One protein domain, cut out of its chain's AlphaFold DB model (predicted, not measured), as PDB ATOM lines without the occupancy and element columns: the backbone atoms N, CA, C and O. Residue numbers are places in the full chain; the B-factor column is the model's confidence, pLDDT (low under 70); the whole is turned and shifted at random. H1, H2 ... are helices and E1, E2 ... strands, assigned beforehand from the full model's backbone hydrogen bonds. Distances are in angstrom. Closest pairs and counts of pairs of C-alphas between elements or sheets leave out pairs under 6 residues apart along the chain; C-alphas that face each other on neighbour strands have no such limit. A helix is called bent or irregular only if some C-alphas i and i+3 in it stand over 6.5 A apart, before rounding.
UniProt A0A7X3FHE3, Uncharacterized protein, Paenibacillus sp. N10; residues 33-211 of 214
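AT A GLANCE: This is residues 33 to 211 of the 214 residues of an uncharacterized protein of Paenibacillus sp. N10 (UniProt A0A7X3FHE3). A strongly twisted wall of five strands, E4 E3 E2 E1 E5, has helices H2 and H3 over one face and the short H1 on the other; H3 lies near the middle of the whole. Beyond H3, away from the wall, is a loop-rich part with the small hairpin E6 and E7, the short E8 and the irregular H4. The printed part has 179 residues, with five named helices and eight named strands in the order E1 E2 E3 E4 H1 E5 H2 E6 E7 H3 E8 H4 H5, and its five-stranded sheet is antiparallel. The class is mixed, helices and strands, with under half of the residues in named elements; the whole is compact and rounded, with a radius of gyration of the C-alphas of 14.7 A and spans of 41 by 38 by 34 A.

HOW THE PARTS SIT: Start at E1, residues 33 to 36, whose neighbours are E2, residues 46 to 51 (N 34 and O 48, 2.8 A), and the edge strand E5, residues 80 to 85 (N 33 and O 84, 2.8 A). E3, residues 55 to 59, follows beside E2 with N 49 and O 57 at 2.8 A, and E4, residues 66 to 69, beside E3 with N 56 and O 69 at 2.8 A. E1 E2 E3 E4 form a meander, each strand the antiparallel neighbour of the one before. H1, residues 71 to 75, is over E2 at a height over the sheet of 7.1 A. On the opposite face, H2, residues 91 to 106, runs slantwise to the strands, at 53 degrees to E4 on the local plane; the closest C-alphas of the two are Val 66 and Ala 105, 4.6 A. Look next at E6, residues 118 to 120, and E7, residues 133 to 136, a hairpin with N 119 and O 135 at 2.9 A. H3, residues 138 to 147, is on the same face as H2 and along E2, at 22 degrees on the local plane; their closest C-alphas are Ala 47 and Asp 139, 5.2 A. H2 touches H3 with residues 97 to 101 alone, closest at the C-alphas of Val 97 and Ala 145, 5.3 A, at a steep tilt of 47 degrees, opposite ways. E8, residues 166 to 168, pairs with no named strand. H4, residues 174 to 180, is apart from H3 and irregular, its C-alphas 175 and 178 being 7.2 A apart. H5, residues 194 to 197, only grazes the sheet. Each O i to N i+4 pair is within hydrogen-bond range in H1 and H2, 5 of 6 in H3 and 0 of 3 in H4, where 2 of 4 O i to N i+3 pairs are; H5 is too short for such a pair.

IN THESE COORDINATES: Find C-alpha 33 at (-24.216, 22.878, 186.188), where E1 begins. E2 spans 16.4 A and E5 15.5 A. From C-alpha 91 at (-37.594, 19.165, 181.482), H2 runs 22.4 A; H3 runs 14.7 A. H5 ends at C-alpha 197, (-16.505, 20.056, 182.103).

THE WHOLE: The C-alphas of Gly 53 and Asp 159 are the two farthest apart, 42.7 A. The printed part has no cut. The links H2 to E6, E6 to E7, H3 to E8 and H4 to H5 are long. Mean pLDDT of the printed part is 93.1; residues 40 to 43 are under 70.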
ATOM      1  N   ALA A  33     -25.525  22.934 185.564       98.12
ATOM      2  CA  ALA A  33     -24.216  22.878 186.188       98.12
ATOM      3  C   ALA A  33     -23.682  24.305 186.334       98.12
ATOM      4  O   ALA A  33     -23.570  25.053 185.359       98.12
ATOM      5  N   LEU A  34     -23.390  24.704 187.562       97.38
ATOM      6  CA  LEU A  34     -22.880  26.021 187.895       97.38
ATOM      7  C   LEU A  34     -21.405  25.924 188.227       97.38
ATOM      8  O   LEU A  34     -20.992  25.008 188.931       97.38
ATOM      9  N   TYR A  35     -20.640  26.911 187.770       96.62
ATOM     10  CA  TYR A  35     -19.200  26.957 187.987       96.62
ATOM     11  C   TYR A  35     -18.761  28.300 188.561       96.62
ATOM     12  O   TYR A  35     -19.316  29.355 188.229       96.62
ATOM     13  N   ARG A  36     -17.718  28.268 189.386       95.56
ATOM     14  CA  ARG A  36     -17.010  29.446 189.908       95.56
ATOM     15  C   ARG A  36     -15.516  29.164 190.047       95.56
ATOM     16  O   ARG A  36     -15.099  28.014 189.948       95.56
ATOM     17  N   THR A  37     -14.707  30.189 190.301       93.56
ATOM     18  CA  THR A  37     -13.304  29.981 190.693       93.56
ATOM     19  C   THR A  37     -13.198  29.264 192.044       93.56
ATOM     20  O   THR A  37     -14.106  29.324 192.877       93.56
ATOM     21  N   GLY A  38     -12.103  28.523 192.227       86.44
ATOM     22  CA  GLY A  38     -11.794  27.826 193.472       86.44
ATOM     23  C   GLY A  38     -11.033  28.736 194.447       86.44
ATOM     24  O   GLY A  38     -10.327  29.639 194.001       86.44
ATOM     25  N   PRO A  39     -11.115  28.478 195.764       71.69
ATOM     26  CA  PRO A  39     -10.546  29.354 196.792       71.69
ATOM     27  C   PRO A  39      -9.015  29.291 196.906       71.69
ATOM     28  O   PRO A  39      -8.420  30.078 197.642       71.69
ATOM     29  N   MET A  40      -8.353  28.346 196.228       62.69
ATOM     30  CA  MET A  40      -6.899  28.197 196.279       62.69
ATOM     31  C   MET A  40      -6.268  28.441 194.903       62.69
ATOM     32  O   MET A  40      -6.737  27.882 193.909       62.69
ATOM     33  N   PRO A  41      -5.162  29.207 194.825       42.06
ATOM     34  CA  PRO A  41      -4.366  29.317 193.608       42.06
ATOM     35  C   PRO A  41      -3.939  27.916 193.153       42.06
ATOM     36  O   PRO A  41      -3.343  27.175 193.933       42.06
ATOM     37  N   ASN A  42      -4.247  27.561 191.905       50.59
ATOM     38  CA  ASN A  42      -4.017  26.248 191.276       50.59
ATOM     39  C   ASN A  42      -5.028  25.134 191.612       50.59
ATOM     40  O   ASN A  42      -4.877  24.036 191.080       50.59
ATOM     41  N   TYR A  43      -6.061  25.388 192.424       58.16
ATOM     42  CA  TYR A  43      -7.190  24.461 192.557       58.16
ATOM     43  C   TYR A  43      -8.309  24.871 191.606       58.16
ATOM     44  O   TYR A  43      -8.844  25.981 191.647       58.16
ATOM     45  N   TRP A  44      -8.578  23.945 190.695       75.75
ATOM     46  CA  TRP A  44      -9.394  24.088 189.506       75.75
ATOM     47  C   TRP A  44     -10.853  24.261 189.875       75.75
ATOM     48  O   TRP A  44     -11.573  23.284 189.946       75.75
ATOM     49  N   GLU A  45     -11.276  25.511 190.044       92.31
ATOM     50  CA  GLU A  45     -12.690  25.887 190.030       92.31
ATOM     51  C   GLU A  45     -13.556  25.124 191.060       92.31
ATOM     52  O   GLU A  45     -13.075  24.389 191.918       92.31
ATOM     53  N   HIS A  46     -14.853  25.390 191.069       95.31
ATOM     54  CA  HIS A  46     -15.813  24.671 191.896       95.31
ATOM     55  C   HIS A  46     -17.104  24.494 191.117       95.31
ATOM     56  O   HIS A  46     -17.454  25.370 190.316       95.31
ATOM     57  N   ALA A  47     -17.799  23.388 191.361       96.94
ATOM     58  CA  ALA A  47     -18.996  23.013 190.631       96.94
ATOM     59  C   ALA A  47     -20.158  22.668 191.567       96.94
ATOM     60  O   ALA A  47     -19.960  22.248 192.704       96.94
ATOM     61  N   GLY A  48     -21.375  22.845 191.063       98.06
ATOM     62  CA  GLY A  48     -22.605  22.426 191.727       98.06
ATOM     63  C   GLY A  48     -23.787  22.412 190.761       98.06
ATOM     64  O   GLY A  48     -23.668  22.852 189.618       98.06
ATOM     65  N   ILE A  49     -24.942  21.916 191.203       98.62
ATOM     66  CA  ILE A  49     -26.154  21.796 190.379       98.62
ATOM     67  C   ILE A  49     -27.235  22.749 190.876       98.62
ATOM     68  O   ILE A  49     -27.656  22.712 192.034       98.62
ATOM     69  N   ARG A  50     -27.738  23.597 189.979       96.81
ATOM     70  CA  ARG A  50     -28.788  24.570 190.277       96.81
ATOM     71  C   ARG A  50     -30.134  23.898 190.551       96.81
ATOM     72  O   ARG A  50     -30.656  23.184 189.700       96.81
ATOM     73  N   LYS A  51     -30.766  24.263 191.669       96.38
ATOM     74  CA  LYS A  51     -32.206  24.092 191.920       96.38
ATOM     75  C   LYS A  51     -32.878  25.466 191.935       96.38
ATOM     76  O   LYS A  51     -32.728  26.232 192.895       96.38
ATOM     77  N   ALA A  52     -33.576  25.805 190.857       89.00
ATOM     78  CA  ALA A  52     -34.237  27.083 190.640       89.00
ATOM     79  C   ALA A  52     -35.151  27.451 191.819       89.00
ATOM     80  O   ALA A  52     -35.855  26.623 192.394       89.00
ATOM     81  N   GLY A  53     -35.076  28.715 192.242       85.88
ATOM     82  CA  GLY A  53     -35.824  29.228 193.392       85.88
ATOM     83  C   GLY A  53     -35.368  28.710 194.764       85.88
ATOM     84  O   GLY A  53     -35.855  29.225 195.763       85.88
ATOM     85  N   SER A  54     -34.435  27.750 194.836       89.50
ATOM     86  CA  SER A  54     -33.945  27.192 196.106       89.50
ATOM     87  C   SER A  54     -32.467  27.502 196.343       89.50
ATOM     88  O   SER A  54     -32.129  28.235 197.265       89.50
ATOM     89  N   GLY A  55     -31.574  26.989 195.495       95.25
ATOM     90  CA  GLY A  55     -30.148  26.969 195.817       95.25
ATOM     91  C   GLY A  55     -29.292  26.219 194.803       95.25
ATOM     92  O   GLY A  55     -29.669  26.092 193.634       95.25
ATOM     93  N   VAL A  56     -28.137  25.754 195.251       97.88
ATOM     94  CA  VAL A  56     -27.175  24.959 194.493       97.88
ATOM     95  C   VAL A  56     -26.820  23.745 195.339       97.88
ATOM     96  O   VAL A  56     -26.420  23.904 196.488       97.88
ATOM     97  N   TYR A  57     -27.002  22.549 194.790       98.62
ATOM     98  CA  TYR A  57     -26.432  21.347 195.382       98.62
ATOM     99  C   TYR A  57     -24.931  21.335 195.098       98.62
ATOM    100  O   TYR A  57     -24.529  21.345 193.934       98.62
ATOM    101  N   GLU A  58     -24.116  21.350 196.141       98.00
ATOM    102  CA  GLU A  58     -22.655  21.318 196.052       98.00
ATOM    103  C   GLU A  58     -22.089  20.505 197.219       98.00
ATOM    104  O   GLU A  58     -22.768  20.291 198.223       98.00
ATOM    105  N   ILE A  59     -20.825  20.109 197.109       97.06
ATOM    106  CA  ILE A  59     -20.036  19.616 198.238       97.06
ATOM    107  C   ILE A  59     -18.828  20.536 198.409       97.06
ATOM    108  O   ILE A  59     -17.970  20.618 197.535       97.06
ATOM    109  N   LYS A  60     -18.781  21.291 199.514       93.44
ATOM    110  CA  LYS A  60     -17.896  22.470 199.657       93.44
ATOM    111  C   LYS A  60     -16.406  22.149 199.813       93.44
ATOM    112  O   LYS A  60     -15.580  23.057 199.721       93.44
ATOM    113  N   GLY A  61     -16.058  20.893 200.078       92.62
ATOM    114  CA  GLY A  61     -14.699  20.456 200.385       92.62
ATOM    115  C   GLY A  61     -14.659  19.505 201.580       92.62
ATOM    116  O   GLY A  61     -15.692  19.046 202.055       92.62
ATOM    117  N   TYR A  62     -13.456  19.229 202.090       92.62
ATOM    118  CA  TYR A  62     -13.252  18.315 203.219       92.62
ATOM    119  C   TYR A  62     -14.084  18.692 204.452       92.62
ATOM    120  O   TYR A  62     -14.095  19.851 204.871       92.62
ATOM    121  N   GLY A  63     -14.732  17.690 205.054       94.19
ATOM    122  CA  GLY A  63     -15.603  17.854 206.222       94.19
ATOM    123  C   GLY A  63     -17.026  18.318 205.899       94.19
ATOM    124  O   GLY A  63     -17.772  18.636 206.821       94.19
ATOM    125  N   TYR A  64     -17.393  18.370 204.617       95.88
ATOM    126  CA  TYR A  64     -18.750  18.642 204.153       95.88
ATOM    127  C   TYR A  64     -19.301  17.440 203.391       95.88
ATOM    128  O   TYR A  64     -18.543  16.702 202.765       95.88
ATOM    129  N   THR A  65     -20.622  17.309 203.411       97.50
ATOM    130  CA  THR A  65     -21.397  16.397 202.567       97.50
ATOM    131  C   THR A  65     -22.006  17.170 201.396       97.50
ATOM    132  O   THR A  65     -21.899  18.403 201.317       97.50
ATOM    133  N   VAL A  66     -22.648  16.462 200.467       98.25
ATOM    134  CA  VAL A  66     -23.480  17.107 199.444       98.25
ATOM    135  C   VAL A  66     -24.655  17.804 200.137       98.25
ATOM    136  O   VAL A  66     -25.391  17.178 200.892       98.25
ATOM    137  N   ASP A  67     -24.849  19.099 199.890       98.06
ATOM    138  CA  ASP A  67     -25.923  19.873 200.523       98.06
ATOM    139  C   ASP A  67     -26.457  20.980 199.600       98.06
ATOM    140  O   ASP A  67     -25.780  21.449 198.678       98.06
ATOM    141  N   LEU A  68     -27.695  21.408 199.851       97.94
ATOM    142  CA  LEU A  68     -28.367  22.485 199.137       97.94
ATOM    143  C   LEU A  68     -28.056  23.841 199.779       97.94
ATOM    144  O   LEU A  68     -28.688  24.257 200.749       97.94
ATOM    145  N   ASN A  69     -27.146  24.584 199.162       96.88
ATOM    146  CA  ASN A  69     -26.711  25.894 199.634       96.88
ATOM    147  C   ASN A  69     -27.382  27.038 198.879       96.88
ATOM    148  O   ASN A  69     -27.872  26.871 197.759       96.88
ATOM    149  N   SER A  70     -27.419  28.234 199.471       95.38
ATOM    150  CA  SER A  70     -27.911  29.401 198.738       95.38
ATOM    151  C   SER A  70     -26.983  29.713 197.556       95.38
ATOM    152  O   SER A  70     -25.790  29.424 197.587       95.38
ATOM    153  N   PHE A  71     -27.509  30.341 196.499       93.38
ATOM    154  CA  PHE A  71     -26.665  30.761 195.373       93.38
ATOM    155  C   PHE A  71     -25.567  31.745 195.815       93.38
ATOM    156  O   PHE A  71     -24.458  31.713 195.292       93.38
ATOM    157  N   THR A  72     -25.863  32.606 196.793       93.44
ATOM    158  CA  THR A  72     -24.885  33.541 197.358       93.44
ATOM    159  C   THR A  72     -23.770  32.813 198.098       93.44
ATOM    160  O   THR A  72     -22.615  33.184 197.918       93.44
ATOM    161  N   ASP A  73     -24.087  31.769 198.868       94.62
ATOM    162  CA  ASP A  73     -23.073  30.961 199.558       94.62
ATOM    163  C   ASP A  73     -22.241  30.144 198.571       94.62
ATOM    164  O   ASP A  73     -21.024  30.073 198.733       94.62
ATOM    165  N   PHE A  74     -22.885  29.600 197.527       94.94
ATOM    166  CA  PHE A  74     -22.191  28.927 196.434       94.94
ATOM    167  C   PHE A  74     -21.169  29.872 195.807       94.94
ATOM    168  O   PHE A  74     -20.003  29.526 195.751       94.94
ATOM    169  N   VAL A  75     -21.557  31.074 195.360       93.62
ATOM    170  CA  VAL A  75     -20.611  32.007 194.714       93.62
ATOM    171  C   VAL A  75     -19.572  32.552 195.702       93.62
ATOM    172  O   VAL A  75     -18.395  32.646 195.359       93.62
ATOM    173  N   GLY A  76     -19.982  32.915 196.917       91.94
ATOM    174  CA  GLY A  76     -19.105  33.494 197.933       91.94
ATOM    175  C   GLY A  76     -18.364  34.742 197.433       91.94
ATOM    176  O   GLY A  76     -18.962  35.660 196.871       91.94
ATOM    177  N   SER A  77     -17.047  34.775 197.647       90.50
ATOM    178  CA  SER A  77     -16.137  35.817 197.139       90.50
ATOM    179  C   SER A  77     -15.504  35.478 195.787       90.50
ATOM    180  O   SER A  77     -14.616  36.199 195.330       90.50
ATOM    181  N   GLU A  78     -15.911  34.371 195.170       92.69
ATOM    182  CA  GLU A  78     -15.292  33.844 193.959       92.69
ATOM    183  C   GLU A  78     -15.917  34.423 192.688       92.69
ATOM    184  O   GLU A  78     -17.016  34.984 192.678       92.69
ATOM    185  N   THR A  79     -15.215  34.265 191.568       92.50
ATOM    186  CA  THR A  79     -15.734  34.674 190.262       92.50
ATOM    187  C   THR A  79     -16.703  33.621 189.745       92.50
ATOM    188  O   THR A  79     -16.302  32.497 189.451       92.50
ATOM    189  N   TYR A  80     -17.971  33.991 189.579       94.19
ATOM    190  CA  TYR A  80     -18.967  33.141 188.931       94.19
ATOM    191  C   TYR A  80     -18.681  32.997 187.426       94.19
ATOM    192  O   TYR A  80     -18.555  33.989 186.703       94.19
ATOM    193  N   LEU A  81     -18.591  31.758 186.938       94.38
ATOM    194  CA  LEU A  81     -18.204  31.427 185.558       94.38
ATOM    195  C   LEU A  81     -19.419  31.156 184.654       94.38
ATOM    196  O   LEU A  81     -19.332  31.267 183.421       94.38
ATOM    197  N   GLY A  82     -20.571  30.890 185.273       93.25
ATOM    198  CA  GLY A  82     -21.872  30.809 184.620       93.25
ATOM    199  C   GLY A  82     -22.547  29.442 184.733       93.25
ATOM    200  O   GLY A  82     -21.960  28.499 185.269       93.25
ATOM    201  N   PRO A  83     -23.779  29.353 184.207       96.00
ATOM    202  CA  PRO A  83     -24.520  28.107 184.065       96.00
ATOM    203  C   PRO A  83     -24.147  27.369 182.776       96.00
ATOM    204  O   PRO A  83     -23.888  27.978 181.730       96.00
ATOM    205  N   PHE A  84     -24.171  26.045 182.836       97.56
ATOM    206  CA  PHE A  84     -23.943  25.158 181.709       97.56
ATOM    207  C   PHE A  84     -24.930  23.991 181.775       97.56
ATOM    208  O   PHE A  84     -25.326  23.552 182.849       97.56
ATOM    209  N   THR A  85     -25.338  23.478 180.620       97.06
ATOM    210  CA  THR A  85     -26.247  22.326 180.527       97.06
ATOM    211  C   THR A  85     -25.870  21.463 179.336       97.06
ATOM    212  O   THR A  85     -25.315  21.957 178.350       97.06
ATOM    213  N   ASN A  86     -26.215  20.177 179.379       96.44
ATOM    214  CA  ASN A  86     -26.261  19.381 178.162       96.44
ATOM    215  C   ASN A  86     -27.470  19.878 177.336       96.44
ATOM    216  O   ASN A  86     -28.593  19.885 177.851       96.44
ATOM    217  N   PRO A  87     -27.276  20.347 176.087       95.44
ATOM    218  CA  PRO A  87     -28.332  20.999 175.307       95.44
ATOM    219  C   PRO A  87     -29.452  20.046 174.868       95.44
ATOM    220  O   PRO A  87     -30.460  20.504 174.335       95.44
ATOM    221  N   THR A  88     -29.280  18.736 175.062       95.19
ATOM    222  CA  THR A  88     -30.276  17.719 174.698       95.19
ATOM    223  C   THR A  88     -31.255  17.385 175.828       95.19
ATOM    224  O   THR A  88     -32.250  16.710 175.578       95.19
ATOM    225  N   MET A  89     -31.020  17.890 177.045       96.50
ATOM    226  CA  MET A  89     -31.864  17.612 178.208       96.50
ATOM    227  C   MET A  89     -33.260  18.226 178.083       96.50
ATOM    228  O   MET A  89     -33.430  19.436 177.897       96.50
ATOM    229  N   THR A  90     -34.272  17.397 178.300       96.50
ATOM    230  CA  THR A  90     -35.668  17.806 178.463       96.50
ATOM    231  C   THR A  90     -35.955  18.282 179.893       96.50
ATOM    232  O   THR A  90     -35.151  18.133 180.813       96.50
ATOM    233  N   ALA A  91     -37.151  18.829 180.128       95.88
ATOM    234  CA  ALA A  91     -37.594  19.165 181.482       95.88
ATOM    235  C   ALA A  91     -37.695  17.933 182.406       95.88
ATOM    236  O   ALA A  91     -37.509  18.061 183.613       95.88
ATOM    237  N   THR A  92     -37.990  16.749 181.856       97.56
ATOM    238  CA  THR A  92     -38.011  15.492 182.620       97.56
ATOM    239  C   THR A  92     -36.599  15.085 183.019       97.56
ATOM    240  O   THR A  92     -36.369  14.780 184.184       97.56
ATOM    241  N   ASP A  93     -35.642  15.180 182.096       98.25
ATOM    242  CA  ASP A  93     -34.233  14.884 182.377       98.25
ATOM    243  C   ASP A  93     -33.691  15.751 183.513       98.25
ATOM    244  O   ASP A  93     -33.102  15.248 184.465       98.25
ATOM    245  N   LYS A  94     -33.983  17.055 183.470       97.81
ATOM    246  CA  LYS A  94     -33.608  17.999 184.530       97.81
ATOM    247  C   LYS A  94     -34.176  17.604 185.895       97.81
ATOM    248  O   LYS A  94     -33.476  17.693 186.900       97.81
ATOM    249  N   LYS A  95     -35.424  17.128 185.946       97.94
ATOM    250  CA  LYS A  95     -36.026  16.625 187.193       97.94
ATOM    251  C   LYS A  95     -35.326  15.367 187.701       97.94
ATOM    252  O   LYS A  95     -35.137  15.251 188.908       97.94
ATOM    253  N   ASN A  96     -34.924  14.461 186.813       98.50
ATOM    254  CA  ASN A  96     -34.235  13.232 187.205       98.50
ATOM    255  C   ASN A  96     -32.818  13.520 187.736       98.50
ATOM    256  O   ASN A  96     -32.445  12.999 188.788       98.50
ATOM    257  N   VAL A  97     -32.083  14.438 187.092       98.69
ATOM    258  CA  VAL A  97     -30.791  14.942 187.597       98.69
ATOM    259  C   VAL A  97     -30.957  15.565 188.985       98.69
ATOM    260  O   VAL A  97     -30.224  15.212 189.908       98.69
ATOM    261  N   LEU A  98     -31.968  16.424 189.177       98.56
ATOM    262  CA  LEU A  98     -32.266  16.997 190.495       98.56
ATOM    263  C   LEU A  98     -32.639  15.943 191.538       98.56
ATOM    264  O   LEU A  98     -32.237  16.066 192.691       98.56
ATOM    265  N   SER A  99     -33.398  14.918 191.152       98.56
ATOM    266  CA  SER A  99     -33.745  13.816 192.052       98.56
ATOM    267  C   SER A  99     -32.510  13.023 192.472       98.56
ATOM    268  O   SER A  99     -32.438  12.586 193.615       98.56
ATOM    269  N   THR A 100     -31.546  12.854 191.567       98.75
ATOM    270  CA  THR A 100     -30.309  12.108 191.831       98.75
ATOM    271  C   THR A 100     -29.424  12.868 192.808       98.75
ATOM    272  O   THR A 100     -29.073  12.331 193.854       98.75
ATOM    273  N   VAL A 101     -29.154  14.152 192.550       98.69
ATOM    274  CA  VAL A 101     -28.346  14.958 193.480       98.69
ATOM    275  C   VAL A 101     -29.057  15.205 194.816       98.69
ATOM    276  O   VAL A 101     -28.406  15.302 195.850       98.69
ATOM    277  N   ALA A 102     -30.394  15.243 194.836       98.56
ATOM    278  CA  ALA A 102     -31.147  15.296 196.086       98.56
ATOM    279  C   ALA A 102     -31.041  13.994 196.895       98.56
ATOM    280  O   ALA A 102     -31.050  14.065 198.119       98.56
ATOM    281  N   ALA A 103     -30.938  12.832 196.239       98.56
ATOM    282  CA  ALA A 103     -30.677  11.563 196.916       98.56
ATOM    283  C   ALA A 103     -29.263  11.537 197.510       98.56
ATOM    284  O   ALA A 103     -29.118  11.180 198.670       98.56
ATOM    285  N   MET A 104     -28.262  12.019 196.764       98.62
ATOM    286  CA  MET A 104     -26.896  12.184 197.282       98.62
ATOM    287  C   MET A 104     -26.862  13.137 198.486       98.62
ATOM    288  O   MET A 104     -26.222  12.853 199.483       98.62
ATOM    289  N   ALA A 105     -27.598  14.251 198.433       98.31
ATOM    290  CA  ALA A 105     -27.680  15.194 199.551       98.31
ATOM    291  C   ALA A 105     -28.448  14.652 200.772       98.31
ATOM    292  O   ALA A 105     -28.322  15.183 201.873       98.31
ATOM    293  N   ALA A 106     -29.298  13.642 200.577       98.00
ATOM    294  CA  ALA A 106     -30.010  12.976 201.662       98.00
ATOM    295  C   ALA A 106     -29.157  11.897 202.348       98.00
ATOM    296  O   ALA A 106     -29.562  11.406 203.403       98.00
ATOM    297  N   ASP A 107     -28.014  11.544 201.760       97.44
ATOM    298  CA  ASP A 107     -27.062  10.583 202.293       97.44
ATOM    299  C   ASP A 107     -25.941  11.319 203.055       97.44
ATOM    300  O   ASP A 107     -25.115  12.004 202.443       97.44
ATOM    301  N   PRO A 108     -25.917  11.248 204.399       95.44
ATOM    302  CA  PRO A 108     -24.905  11.931 205.198       95.44
ATOM    303  C   PRO A 108     -23.531  11.250 205.145       95.44
ATOM    304  O   PRO A 108     -22.574  11.829 205.661       95.44
ATOM    305  N   ASP A 109     -23.433  10.048 204.570       96.62
ATOM    306  CA  ASP A 109     -22.197   9.269 204.542       96.62
ATOM    307  C   ASP A 109     -21.337   9.589 203.303       96.62
ATOM    308  O   ASP A 109     -20.147   9.279 203.300       96.62
ATOM    309  N   ILE A 110     -21.885  10.316 202.315       97.75
ATOM    310  CA  ILE A 110     -21.125  10.824 201.161       97.75
ATOM    311  C   ILE A 110     -20.227  11.986 201.594       97.75
ATOM    312  O   ILE A 110     -20.682  13.119 201.808       97.75
ATOM    313  N   ASN A 111     -18.926  11.722 201.659       97.50
ATOM    314  CA  ASN A 111     -17.908  12.686 202.058       97.50
ATOM    315  C   ASN A 111     -17.208  13.331 200.852       97.50
ATOM    316  O   ASN A 111     -17.418  12.975 199.693       97.50
ATOM    317  N   TYR A 112     -16.383  14.347 201.113       96.06
ATOM    318  CA  TYR A 112     -15.592  14.991 200.069       96.06
ATOM    319  C   TYR A 112     -14.232  14.327 199.881       96.06
ATOM    320  O   TYR A 112     -13.446  14.240 200.830       96.06
ATOM    321  N   VAL A 113     -13.885  14.063 198.622       93.38
ATOM    322  CA  VAL A 113     -12.530  13.698 198.199       93.38
ATOM    323  C   VAL A 113     -11.951  14.738 197.236       93.38
ATOM    324  O   VAL A 113     -12.649  15.323 196.410       93.38
ATOM    325  N   GLY A 114     -10.654  15.035 197.373       84.62
ATOM    326  CA  GLY A 114      -9.983  16.056 196.560       84.62
ATOM    327  C   GLY A 114      -9.195  15.526 195.362       84.62
ATOM    328  O   GLY A 114      -8.985  16.273 194.410       84.62
ATOM    329  N   VAL A 115      -8.722  14.277 195.421       81.69
ATOM    330  CA  VAL A 115      -7.905  13.675 194.354       81.69
ATOM    331  C   VAL A 115      -8.804  12.867 193.438       81.69
ATOM    332  O   VAL A 115      -9.054  13.306 192.321       81.69
ATOM    333  N   ASN A 116      -9.343  11.762 193.949       88.38
ATOM    334  CA  ASN A 116     -10.363  10.974 193.275       88.38
ATOM    335  C   ASN A 116     -11.610  11.838 193.029       88.38
ATOM    336  O   ASN A 116     -11.906  12.746 193.802       88.38
ATOM    337  N   MET A 117     -12.314  11.591 191.930       91.88
ATOM    338  CA  MET A 117     -13.616  12.176 191.648       91.88
ATOM    339  C   MET A 117     -14.743  11.438 192.376       91.88
ATOM    340  O   MET A 117     -15.688  12.096 192.807       91.88
ATOM    341  N   ILE A 118     -14.647  10.111 192.506       95.88
ATOM    342  CA  ILE A 118     -15.648   9.270 193.172       95.88
ATOM    343  C   ILE A 118     -14.989   8.037 193.802       95.88
ATOM    344  O   ILE A 118     -14.222   7.347 193.133       95.88
ATOM    345  N   ASP A 119     -15.309   7.744 195.055       96.19
ATOM    346  CA  ASP A 119     -15.019   6.472 195.723       96.19
ATOM    347  C   ASP A 119     -16.357   5.812 196.114       96.19
ATOM    348  O   ASP A 119     -17.366   6.500 196.284       96.19
ATOM    349  N   TRP A 120     -16.406   4.479 196.157       96.44
ATOM    350  CA  TRP A 120     -17.657   3.718 196.273       96.44
ATOM    351  C   TRP A 120     -17.479   2.379 196.999       96.44
ATOM    352  O   TRP A 120     -16.363   1.845 197.064       96.44
ATOM    353  N   ASP A 121     -18.597   1.797 197.448       93.75
ATOM    354  CA  ASP A 121     -18.635   0.509 198.146       93.75
ATOM    355  C   ASP A 121     -17.990  -0.603 197.296       93.75
ATOM    356  O   ASP A 121     -18.335  -0.856 196.138       93.75
ATOM    357  N   ALA A 122     -17.066  -1.350 197.902       88.56
ATOM    358  CA  ALA A 122     -16.390  -2.476 197.262       88.56
ATOM    359  C   ALA A 122     -17.341  -3.579 196.746       88.56
ATOM    360  O   ALA A 122     -16.919  -4.406 195.932       88.56
ATOM    361  N   ASN A 123     -18.590  -3.617 197.220       89.25
ATOM    362  CA  ASN A 123     -19.616  -4.589 196.842       89.25
ATOM    363  C   ASN A 123     -20.617  -4.073 195.792       89.25
ATOM    364  O   ASN A 123     -21.591  -4.781 195.513       89.25
ATOM    365  N   SER A 124     -20.393  -2.893 195.205       88.81
ATOM    366  CA  SER A 124     -21.224  -2.377 194.110       88.81
ATOM    367  C   SER A 124     -21.304  -3.342 192.919       88.81
ATOM    368  O   SER A 124     -20.393  -4.135 192.653       88.81
ATOM    369  N   GLY A 125     -22.421  -3.262 192.189       92.31
ATOM    370  CA  GLY A 125     -22.694  -4.063 190.991       92.31
ATOM    371  C   GLY A 125     -21.900  -3.619 189.753       92.31
ATOM    372  O   GLY A 125     -20.718  -3.323 189.818       92.31
ATOM    373  N   GLU A 126     -22.529  -3.595 188.574       94.81
ATOM    374  CA  GLU A 126     -21.895  -3.021 187.366       94.81
ATOM    375  C   GLU A 126     -21.871  -1.482 187.402       94.81
ATOM    376  O   GLU A 126     -20.964  -0.842 186.862       94.81
ATOM    377  N   SER A 127     -22.858  -0.905 188.081       96.25
ATOM    378  CA  SER A 127     -23.030   0.528 188.269       96.25
ATOM    379  C   SER A 127     -23.044   0.858 189.758       96.25
ATOM    380  O   SER A 127     -23.574   0.083 190.549       96.25
ATOM    381  N   ILE A 128     -22.492   2.018 190.097       97.44
ATOM    382  CA  ILE A 128     -22.442   2.617 191.428       97.44
ATOM    383  C   ILE A 128     -23.765   3.343 191.640       97.44
ATOM    384  O   ILE A 128     -23.989   4.383 191.017       97.44
ATOM    385  N   ALA A 129     -24.656   2.808 192.470       96.94
ATOM    386  CA  ALA A 129     -25.891   3.507 192.829       96.94
ATOM    387  C   ALA A 129     -25.598   4.732 193.722       96.94
ATOM    388  O   ALA A 129     -24.563   4.759 194.383       96.94
ATOM    389  N   PRO A 130     -26.500   5.733 193.812       97.06
ATOM    390  CA  PRO A 130     -26.224   6.932 194.608       97.06
ATOM    391  C   PRO A 130     -25.930   6.637 196.084       97.06
ATOM    392  O   PRO A 130     -25.144   7.348 196.693       97.06
ATOM    393  N   SER A 131     -26.537   5.582 196.633       96.12
ATOM    394  CA  SER A 131     -26.334   5.105 198.010       96.12
ATOM    395  C   SER A 131     -25.085   4.237 198.199       96.12
ATOM    396  O   SER A 131     -24.891   3.679 199.269       96.12
ATOM    397  N   GLU A 132     -24.318   3.998 197.137       97.56
ATOM    398  CA  GLU A 132     -23.061   3.240 197.177       97.56
ATOM    399  C   GLU A 132     -21.844   4.168 197.043       97.56
ATOM    400  O   GLU A 132     -20.720   3.688 196.949       97.56
ATOM    401  N   ILE A 133     -22.057   5.485 196.979       98.25
ATOM    402  CA  ILE A 133     -20.985   6.479 196.930       98.25
ATOM    403  C   ILE A 133     -20.458   6.686 198.353       98.25
ATOM    404  O   ILE A 133     -21.231   7.043 199.234       98.25
ATOM    405  N   ASP A 134     -19.152   6.528 198.552       97.31
ATOM    406  CA  ASP A 134     -18.494   6.805 199.837       97.31
ATOM    407  C   ASP A 134     -17.953   8.242 199.868       97.31
ATOM    408  O   ASP A 134     -18.178   9.005 200.810       97.31
ATOM    409  N   ASP A 135     -17.269   8.646 198.795       97.38
ATOM    410  CA  ASP A 135     -16.698   9.980 198.656       97.38
ATOM    411  C   ASP A 135     -16.931  10.536 197.249       97.38
ATOM    412  O   ASP A 135     -16.900   9.809 196.253       97.38
ATOM    413  N   ILE A 136     -17.107  11.855 197.134       97.56
ATOM    414  CA  ILE A 136     -17.235  12.525 195.841       97.56
ATOM    415  C   ILE A 136     -16.593  13.917 195.817       97.56
ATOM    416  O   ILE A 136     -16.616  14.676 196.789       97.56
ATOM    417  N   ARG A 137     -16.022  14.283 194.670       95.88
ATOM    418  CA  ARG A 137     -15.482  15.624 194.401       95.88
ATOM    419  C   ARG A 137     -16.580  16.563 193.889       95.88
ATOM    420  O   ARG A 137     -17.624  16.125 193.410       95.88
ATOM    421  N   CYS A 138     -16.353  17.876 193.950       96.19
ATOM    422  CA  CYS A 138     -17.369  18.875 193.578       96.19
ATOM    423  C   CYS A 138     -17.856  18.785 192.118       96.19
ATOM    424  O   CYS A 138     -19.047  18.916 191.851       96.19
ATOM    425  N   ASP A 139     -16.960  18.519 191.172       95.81
ATOM    426  CA  ASP A 139     -17.273  18.217 189.771       95.81
ATOM    427  C   ASP A 139     -17.836  16.809 189.574       95.81
ATOM    428  O   ASP A 139     -18.672  16.622 188.690       95.81
ATOM    429  N   GLY A 140     -17.462  15.860 190.436       97.19
ATOM    430  CA  GLY A 140     -18.079  14.538 190.509       97.19
ATOM    431  C   GLY A 140     -19.576  14.611 190.806       97.19
ATOM    432  O   GLY A 140     -20.345  13.880 190.193       97.19
ATOM    433  N   VAL A 141     -20.025  15.551 191.652       98.31
ATOM    434  CA  VAL A 141     -21.465  15.790 191.893       98.31
ATOM    435  C   VAL A 141     -22.204  16.122 190.597       98.31
ATOM    436  O   VAL A 141     -23.297  15.607 190.361       98.31
ATOM    437  N   VAL A 142     -21.614  16.972 189.751       98.50
ATOM    438  CA  VAL A 142     -22.197  17.334 188.452       98.50
ATOM    439  C   VAL A 142     -22.181  16.143 187.502       98.50
ATOM    440  O   VAL A 142     -23.228  15.801 186.954       98.50
ATOM    441  N   GLU A 143     -21.012  15.526 187.321       97.94
ATOM    442  CA  GLU A 143     -20.794  14.417 186.387       97.94
ATOM    443  C   GLU A 143     -21.708  13.238 186.715       97.94
ATOM    444  O   GLU A 143     -22.534  12.847 185.894       97.94
ATOM    445  N   TYR A 144     -21.665  12.766 187.961       98.56
ATOM    446  CA  TYR A 144     -22.443  11.622 188.414       98.56
ATOM    447  C   TYR A 144     -23.948  11.851 188.261       98.56
ATOM    448  O   TYR A 144     -24.642  11.025 187.667       98.56
ATOM    449  N   ALA A 145     -24.476  12.988 188.730       98.69
ATOM    450  CA  ALA A 145     -25.914  13.235 188.660       98.69
ATOM    451  C   ALA A 145     -26.423  13.346 187.216       98.69
ATOM    452  O   ALA A 145     -27.551  12.943 186.927       98.69
ATOM    453  N   TYR A 146     -25.619  13.888 186.303       98.69
ATOM    454  CA  TYR A 146     -25.951  13.952 184.883       98.69
ATOM    455  C   TYR A 146     -25.880  12.570 184.219       98.69
ATOM    456  O   TYR A 146     -26.817  12.159 183.526       98.69
ATOM    457  N   GLU A 147     -24.802  11.832 184.455       98.25
ATOM    458  CA  GLU A 147     -24.491  10.603 183.727       98.25
ATOM    459  C   GLU A 147     -25.266   9.390 184.219       98.25
ATOM    460  O   GLU A 147     -25.715   8.600 183.387       98.25
ATOM    461  N   TRP A 148     -25.593   9.339 185.515       98.06
ATOM    462  CA  TRP A 148     -26.594   8.415 186.060       98.06
ATOM    463  C   TRP A 148     -27.943   8.528 185.328       98.06
ATOM    464  O   TRP A 148     -28.705   7.570 185.226       98.06
ATOM    465  N   ASN A 149     -28.232   9.709 184.771       98.12
ATOM    466  CA  ASN A 149     -29.441   9.992 183.999       98.12
ATOM    467  C   ASN A 149     -29.207   9.991 182.482       98.12
ATOM    468  O   ASN A 149     -30.020  10.542 181.740       98.12
ATOM    469  N   ASN A 150     -28.131   9.351 182.012       97.00
ATOM    470  CA  ASN A 150     -27.783   9.200 180.598       97.00
ATOM    471  C   ASN A 150     -27.545  10.534 179.859       97.00
ATOM    472  O   ASN A 150     -27.761  10.641 178.649       97.00
ATOM    473  N   HIS A 151     -27.069  11.557 180.577       97.69
ATOM    474  CA  HIS A 151     -26.616  12.821 179.994       97.69
ATOM    475  C   HIS A 151     -25.118  12.959 180.191       97.69
ATOM    476  O   HIS A 151     -24.660  13.388 181.235       97.69
ATOM    477  N   TRP A 152     -24.348  12.617 179.166       97.00
ATOM    478  CA  TRP A 152     -22.888  12.673 179.236       97.00
ATOM    479  C   TRP A 152     -22.374  14.081 179.541       97.00
ATOM    480  O   TRP A 152     -22.915  15.056 179.000       97.00
ATOM    481  N   VAL A 153     -21.322  14.170 180.359       97.38
ATOM    482  CA  VAL A 153     -20.636  15.421 180.702       97.38
ATOM    483  C   VAL A 153     -19.267  15.431 180.049       97.38
ATOM    484  O   VAL A 153     -19.089  16.161 179.068       97.38
ATOM    485  N   TRP A 154     -18.341  14.602 180.525       96.00
ATOM    486  CA  TRP A 154     -16.992  14.448 179.997       96.00
ATOM    487  C   TRP A 154     -16.677  12.963 179.822       96.00
ATOM    488  O   TRP A 154     -17.324  12.097 180.385       96.00
ATOM    489  N   GLY A 155     -15.741  12.641 178.936       92.12
ATOM    490  CA  GLY A 155     -15.338  11.256 178.750       92.12
ATOM    491  C   GLY A 155     -13.917  11.165 178.245       92.12
ATOM    492  O   GLY A 155     -13.496  11.917 177.357       92.12
ATOM    493  N   ARG A 156     -13.182  10.190 178.771       91.44
ATOM    494  CA  ARG A 156     -11.826   9.912 178.320       91.44
ATOM    495  C   ARG A 156     -11.818   9.438 176.864       91.44
ATOM    496  O   ARG A 156     -12.737   8.770 176.371       91.44
ATOM    497  N   THR A 157     -10.752   9.795 176.157       90.75
ATOM    498  CA  THR A 157     -10.473   9.283 174.809       90.75
ATOM    499  C   THR A 157      -9.994   7.834 174.846       90.75
ATOM    500  O   THR A 157      -9.196   7.459 175.704       90.75
ATOM    501  N   THR A 158     -10.432   7.014 173.885       82.50
ATOM    502  CA  THR A 158     -10.119   5.567 173.840       82.50
ATOM    503  C   THR A 158      -8.626   5.243 173.808       82.50
ATOM    504  O   THR A 158      -8.208   4.190 174.277       82.50
ATOM    505  N   ASP A 159      -7.818   6.122 173.218       85.19
ATOM    506  CA  ASP A 159      -6.366   5.982 173.091       85.19
ATOM    507  C   ASP A 159      -5.595   6.842 174.108       85.19
ATOM    508  O   ASP A 159      -4.365   6.807 174.142       85.19
ATOM    509  N   GLY A 160      -6.301   7.612 174.945       83.75
ATOM    510  CA  GLY A 160      -5.704   8.567 175.873       83.75
ATOM    511  C   GLY A 160      -4.968   9.716 175.180       83.75
ATOM    512  O   GLY A 160      -4.076  10.303 175.794       83.75
ATOM    513  N   THR A 161      -5.292  10.034 173.919       88.88
ATOM    514  CA  THR A 161      -4.625  11.101 173.165       88.88
ATOM    515  C   THR A 161      -5.561  12.248 172.801       88.88
ATOM    516  O   THR A 161      -6.765  12.090 172.611       88.88
ATOM    517  N   LYS A 162      -4.972  13.427 172.583       91.31
ATOM    518  CA  LYS A 162      -5.676  14.643 172.145       91.31
ATOM    519  C   LYS A 162      -6.399  14.540 170.796       91.31
ATOM    520  O   LYS A 162      -7.086  15.483 170.418       91.31
ATOM    521  N   ASN A 163      -6.177  13.469 170.035       90.00
ATOM    522  CA  ASN A 163      -6.815  13.241 168.738       90.00
ATOM    523  C   ASN A 163      -7.895  12.148 168.808       90.00
ATOM    524  O   ASN A 163      -8.555  11.888 167.801       90.00
ATOM    525  N   GLY A 164      -8.056  11.496 169.962       87.69
ATOM    526  CA  GLY A 164      -9.046  10.451 170.163       87.69
ATOM    527  C   GLY A 164     -10.473  10.991 170.265       87.69
ATOM    528  O   GLY A 164     -10.715  12.191 170.404       87.69
ATOM    529  N   THR A 165     -11.440  10.076 170.210       89.12
ATOM    530  CA  THR A 165     -12.860  10.391 170.420       89.12
ATOM    531  C   THR A 165     -13.251  10.074 171.868       89.12
ATOM    532  O   THR A 165     -12.980   8.958 172.319       89.12
ATOM    533  N   PRO A 166     -13.879  11.009 172.604       90.56
ATOM    534  CA  PRO A 166     -14.450  10.742 173.927       90.56
ATOM    535  C   PRO A 166     -15.505   9.628 173.885       90.56
ATOM    536  O   PRO A 166     -16.387   9.660 173.023       90.56
ATOM    537  N   THR A 167     -15.418   8.646 174.787       88.12
ATOM    538  CA  THR A 167     -16.310   7.461 174.789       88.12
ATOM    539  C   THR A 167     -16.735   6.999 176.179       88.12
ATOM    540  O   THR A 167     -17.904   6.676 176.370       88.12
ATOM    541  N   ASN A 168     -15.813   6.985 177.143       88.25
ATOM    542  CA  ASN A 168     -16.036   6.457 178.490       88.25
ATOM    543  C   ASN A 168     -16.639   7.542 179.388       88.25
ATOM    544  O   ASN A 168     -15.989   8.019 180.312       88.25
ATOM    545  N   PHE A 169     -17.845   7.982 179.026       91.56
ATOM    546  CA  PHE A 169     -18.536   9.059 179.726       91.56
ATOM    547  C   PHE A 169     -18.993   8.593 181.100       91.56
ATOM    548  O   PHE A 169     -18.499   9.097 182.075       91.56
ATOM    549  N   ASP A 170     -19.805   7.543 181.180       94.69
ATOM    550  CA  ASP A 170     -20.513   7.157 182.404       94.69
ATOM    551  C   ASP A 170     -19.614   6.869 183.628       94.69
ATOM    552  O   ASP A 170     -19.129   5.744 183.805       94.69
ATOM    553  N   VAL A 171     -19.450   7.869 184.503       96.06
ATOM    554  CA  VAL A 171     -18.745   7.746 185.789       96.06
ATOM    555  C   VAL A 171     -19.414   6.737 186.723       96.06
ATOM    556  O   VAL A 171     -18.737   6.124 187.547       96.06
ATOM    557  N   SER A 172     -20.724   6.515 186.599       96.56
ATOM    558  CA  SER A 172     -21.417   5.565 187.466       96.56
ATOM    559  C   SER A 172     -21.099   4.115 187.113       96.56
ATOM    560  O   SER A 172     -21.288   3.230 187.939       96.56
ATOM    561  N   ASN A 173     -20.581   3.839 185.915       96.62
ATOM    562  CA  ASN A 173     -20.143   2.500 185.546       96.62
ATOM    563  C   ASN A 173     -18.762   2.208 186.152       96.62
ATOM    564  O   ASN A 173     -17.774   2.853 185.791       96.62
ATOM    565  N   ILE A 174     -18.653   1.180 187.001       94.88
ATOM    566  CA  ILE A 174     -17.400   0.831 187.706       94.88
ATOM    567  C   ILE A 174     -16.226   0.628 186.741       94.88
ATOM    568  O   ILE A 174     -15.074   0.936 187.068       94.88
ATOM    569  N   LYS A 175     -16.500   0.127 185.530       94.38
ATOM    570  CA  LYS A 175     -15.482  -0.077 184.495       94.38
ATOM    571  C   LYS A 175     -14.804   1.232 184.083       94.38
ATOM    572  O   LYS A 175     -13.620   1.201 183.755       94.38
ATOM    573  N   TYR A 176     -15.538   2.343 184.087       93.69
ATOM    574  CA  TYR A 176     -15.071   3.643 183.607       93.69
ATOM    575  C   TYR A 176     -14.813   4.642 184.733       93.69
ATOM    576  O   TYR A 176     -13.970   5.511 184.545       93.69
ATOM    577  N   ALA A 177     -15.421   4.487 185.914       94.19
ATOM    578  CA  ALA A 177     -15.277   5.392 187.060       94.19
ATOM    579  C   ALA A 177     -13.814   5.773 187.364       94.19
ATOM    580  O   ALA A 177     -13.486   6.930 187.615       94.19
ATOM    581  N   LYS A 178     -12.884   4.810 187.264       92.25
ATOM    582  CA  LYS A 178     -11.447   5.048 187.505       92.25
ATOM    583  C   LYS A 178     -10.779   5.977 186.490       92.25
ATOM    584  O   LYS A 178      -9.732   6.547 186.782       92.25
ATOM    585  N   GLU A 179     -11.344   6.126 185.301       92.25
ATOM    586  CA  GLU A 179     -10.817   7.011 184.261       92.25
ATOM    587  C   GLU A 179     -11.122   8.488 184.527       92.25
ATOM    588  O   GLU A 179     -10.463   9.353 183.955       92.25
ATOM    589  N   HIS A 180     -12.061   8.757 185.432       92.00
ATOM    590  CA  HIS A 180     -12.494  10.093 185.829       92.00
ATOM    591  C   HIS A 180     -11.769  10.641 187.063       92.00
ATOM    592  O   HIS A 180     -12.026  11.749 187.511       92.00
ATOM    593  N   GLN A 181     -10.840   9.881 187.639       88.12
ATOM    594  CA  GLN A 181     -10.222  10.229 188.922       88.12
ATOM    595  C   GLN A 181      -9.162  11.336 188.810       88.12
ATOM    596  O   GLN A 181      -8.757  11.910 189.815       88.12
ATOM    597  N   ASN A 182      -8.675  11.641 187.606       83.12
ATOM    598  CA  ASN A 182      -7.574  12.588 187.427       83.12
ATOM    599  C   ASN A 182      -8.065  14.032 187.556       83.12
ATOM    600  O   ASN A 182      -9.024  14.412 186.891       83.12
ATOM    601  N   LEU A 183      -7.375  14.842 188.363       81.88
ATOM    602  CA  LEU A 183      -7.594  16.285 188.467       81.88
ATOM    603  C   LEU A 183      -6.635  17.030 187.533       81.88
ATOM    604  O   LEU A 183      -5.425  16.985 187.749       81.88
ATOM    605  N   GLY A 184      -7.162  17.761 186.552       82.75
ATOM    606  CA  GLY A 184      -6.324  18.564 185.661       82.75
ATOM    607  C   GLY A 184      -7.091  19.268 184.547       82.75
ATOM    608  O   GLY A 184      -8.321  19.356 184.565       82.75
ATOM    609  N   GLY A 185      -6.367  19.827 183.585       82.31
ATOM    610  CA  GLY A 185      -6.974  20.631 182.519       82.31
ATOM    611  C   GLY A 185      -6.053  20.949 181.347       82.31
ATOM    612  O   GLY A 185      -6.515  21.447 180.320       82.31
ATOM    613  N   ASP A 186      -4.765  20.646 181.473       88.38
ATOM    614  CA  ASP A 186      -3.776  20.672 180.399       88.38
ATOM    615  C   ASP A 186      -3.885  19.448 179.480       88.38
ATOM    616  O   ASP A 186      -3.531  19.543 178.298       88.38
ATOM    617  N   GLN A 187      -4.454  18.340 179.971       92.62
ATOM    618  CA  GLN A 187      -4.761  17.150 179.173       92.62
ATOM    619  C   GLN A 187      -6.259  16.803 179.210       92.62
ATOM    620  O   GLN A 187      -6.638  15.718 179.650       92.62
ATOM    621  N   PRO A 188      -7.149  17.663 178.678       92.00
ATOM    622  CA  PRO A 188      -8.603  17.487 178.781       92.00
ATOM    623  C   PRO A 188      -9.158  16.243 178.060       92.00
ATOM    624  O   PRO A 188     -10.344  15.952 178.160       92.00
ATOM    625  N   TRP A 189      -8.330  15.502 177.319       92.50
ATOM    626  CA  TRP A 189      -8.661  14.202 176.719       92.50
ATOM    627  C   TRP A 189      -8.419  13.003 177.661       92.50
ATOM    628  O   TRP A 189      -8.702  11.860 177.277       92.50
ATOM    629  N   PHE A 190      -7.849  13.253 178.845       90.38
ATOM    630  CA  PHE A 190      -7.424  12.268 179.848       90.38
ATOM    631  C   PHE A 190      -7.756  12.686 181.296       90.38
ATOM    632  O   PHE A 190      -7.866  11.825 182.169       90.38
ATOM    633  N   GLU A 191      -7.931  13.982 181.548       89.88
ATOM    634  CA  GLU A 191      -8.205  14.561 182.864       89.88
ATOM    635  C   GLU A 191      -9.557  15.273 182.874       89.88
ATOM    636  O   GLU A 191      -9.898  15.974 181.914       89.88
ATOM    637  N   THR A 192     -10.289  15.136 183.981       91.69
ATOM    638  CA  THR A 192     -11.537  15.865 184.223       91.69
ATOM    639  C   THR A 192     -11.351  16.864 185.363       91.69
ATOM    640  O   THR A 192     -10.566  16.683 186.295       91.69
ATOM    641  N   SER A 193     -12.030  17.992 185.242       93.75
ATOM    642  CA  SER A 193     -12.099  19.039 186.257       93.75
ATOM    643  C   SER A 193     -13.269  19.954 185.923       93.75
ATOM    644  O   SER A 193     -13.739  19.945 184.774       93.75
ATOM    645  N   PRO A 194     -13.695  20.838 186.842       95.00
ATOM    646  CA  PRO A 194     -14.737  21.793 186.499       95.00
ATOM    647  C   PRO A 194     -14.375  22.663 185.276       95.00
ATOM    648  O   PRO A 194     -15.244  22.952 184.449       95.00
ATOM    649  N   LEU A 195     -13.084  22.983 185.080       94.19
ATOM    650  CA  LEU A 195     -12.598  23.705 183.898       94.19
ATOM    651  C   LEU A 195     -12.880  22.933 182.601       94.19
ATOM    652  O   LEU A 195     -13.326  23.523 181.610       94.19
ATOM    653  N   VAL A 196     -12.590  21.632 182.584       95.00
ATOM    654  CA  VAL A 196     -12.792  20.776 181.408       95.00
ATOM    655  C   VAL A 196     -14.284  20.572 181.154       95.00
ATOM    656  O   VAL A 196     -14.740  20.791 180.028       95.00
ATOM    657  N   GLN A 197     -15.059  20.261 182.197       96.19
ATOM    658  CA  GLN A 197     -16.505  20.056 182.103       96.19
ATOM    659  C   GLN A 197     -17.227  21.281 181.534       96.19
ATOM    660  O   GLN A 197     -18.075  21.140 180.652       96.19
ATOM    661  N   ARG A 198     -16.863  22.503 181.948       95.88
ATOM    662  CA  ARG A 198     -17.467  23.733 181.398       95.88
ATOM    663  C   ARG A 198     -16.920  24.138 180.020       95.88
ATOM    664  O   ARG A 198     -17.319  25.164 179.467       95.88
ATOM    665  N   GLY A 199     -15.970  23.383 179.467       94.94
ATOM    666  CA  GLY A 199     -15.348  23.647 178.168       94.94
ATOM    667  C   GLY A 199     -14.289  24.751 178.183       94.94
ATOM    668  O   GLY A 199     -13.940  25.277 177.125       94.94
ATOM    669  N   GLY A 200     -13.760  25.109 179.357       93.19
ATOM    670  CA  GLY A 200     -12.662  26.069 179.501       93.19
ATOM    671  C   GLY A 200     -11.336  25.580 178.905       93.19
ATOM    672  O   GLY A 200     -10.535  26.402 178.471       93.19
ATOM    673  N   ALA A 201     -11.156  24.261 178.791       91.25
ATOM    674  CA  ALA A 201     -10.049  23.611 178.077       91.25
ATOM    675  C   ALA A 201     -10.413  23.208 176.625       91.25
ATOM    676  O   ALA A 201      -9.749  22.375 176.004       91.25
ATOM    677  N   GLY A 202     -11.488  23.783 176.074       90.50
ATOM    678  CA  GLY A 202     -12.044  23.442 174.764       90.50
ATOM    679  C   GLY A 202     -13.308  22.582 174.856       90.50
ATOM    680  O   GLY A 202     -13.495  21.789 175.772       90.50
ATOM    681  N   THR A 203     -14.199  22.732 173.876       92.19
ATOM    682  CA  THR A 203     -15.549  22.135 173.891       92.19
ATOM    683  C   THR A 203     -15.633  20.741 173.263       92.19
ATOM    684  O   THR A 203     -16.718  20.161 173.216       92.19
ATOM    685  N   ALA A 204     -14.514  20.204 172.770       90.00
ATOM    686  CA  ALA A 204     -14.447  18.867 172.176       90.00
ATOM    687  C   ALA A 204     -14.621  17.749 173.219       90.00
ATOM    688  O   ALA A 204     -15.120  16.674 172.892       90.00
ATOM    689  N   TRP A 205     -14.241  18.028 174.467       90.88
ATOM    690  CA  TRP A 205     -14.137  17.053 175.557       90.88
ATOM    691  C   TRP A 205     -15.372  16.998 176.448       90.88
ATOM    692  O   TRP A 205     -15.550  16.050 177.196       90.88
ATOM    693  N   THR A 206     -16.244  18.000 176.337       94.81
ATOM    694  CA  THR A 206     -17.465  18.110 177.130       94.81
ATOM    695  C   THR A 206     -18.703  18.198 176.248       94.81
ATOM    696  O   THR A 206     -18.677  18.761 175.143       94.81
ATOM    697  N   LYS A 207     -19.830  17.687 176.739       96.56
ATOM    698  CA  LYS A 207     -21.154  17.897 176.131       96.56
ATOM    699  C   LYS A 207     -21.900  19.095 176.714       96.56
ATOM    700  O   LYS A 207     -22.891  19.523 176.121       96.56
ATOM    701  N   LEU A 208     -21.417  19.683 177.808       97.44
ATOM    702  CA  LEU A 208     -22.035  20.863 178.400       97.44
ATOM    703  C   LEU A 208     -21.813  22.101 177.530       97.44
ATOM    704  O   LEU A 208     -20.758  22.298 176.918       97.44
ATOM    705  N   ARG A 209     -22.825  22.961 177.463       97.06
ATOM    706  CA  ARG A 209     -22.783  24.243 176.760       97.06
ATOM    707  C   ARG A 209     -23.247  25.334 177.702       97.06
ATOM    708  O   ARG A 209     -24.174  25.123 178.478       97.06
ATOM    709  N   LYS A 210     -22.587  26.492 177.630       95.75
ATOM    710  CA  LYS A 210     -22.949  27.653 178.440       95.75
ATOM    711  C   LYS A 210     -24.382  28.057 178.113       95.75
ATOM    712  O   LYS A 210     -24.686  28.292 176.943       95.75
ATOM    713  N   THR A 211     -25.240  28.160 179.123       93.00
ATOM    714  CA  THR A 211     -26.596  28.663 178.911       93.00
ATOM    715  C   THR A 211     -26.525  30.169 178.704       93.00
ATOM    716  O   THR A 211     -26.050  30.914 179.562       93.00
TER     717      THR A 211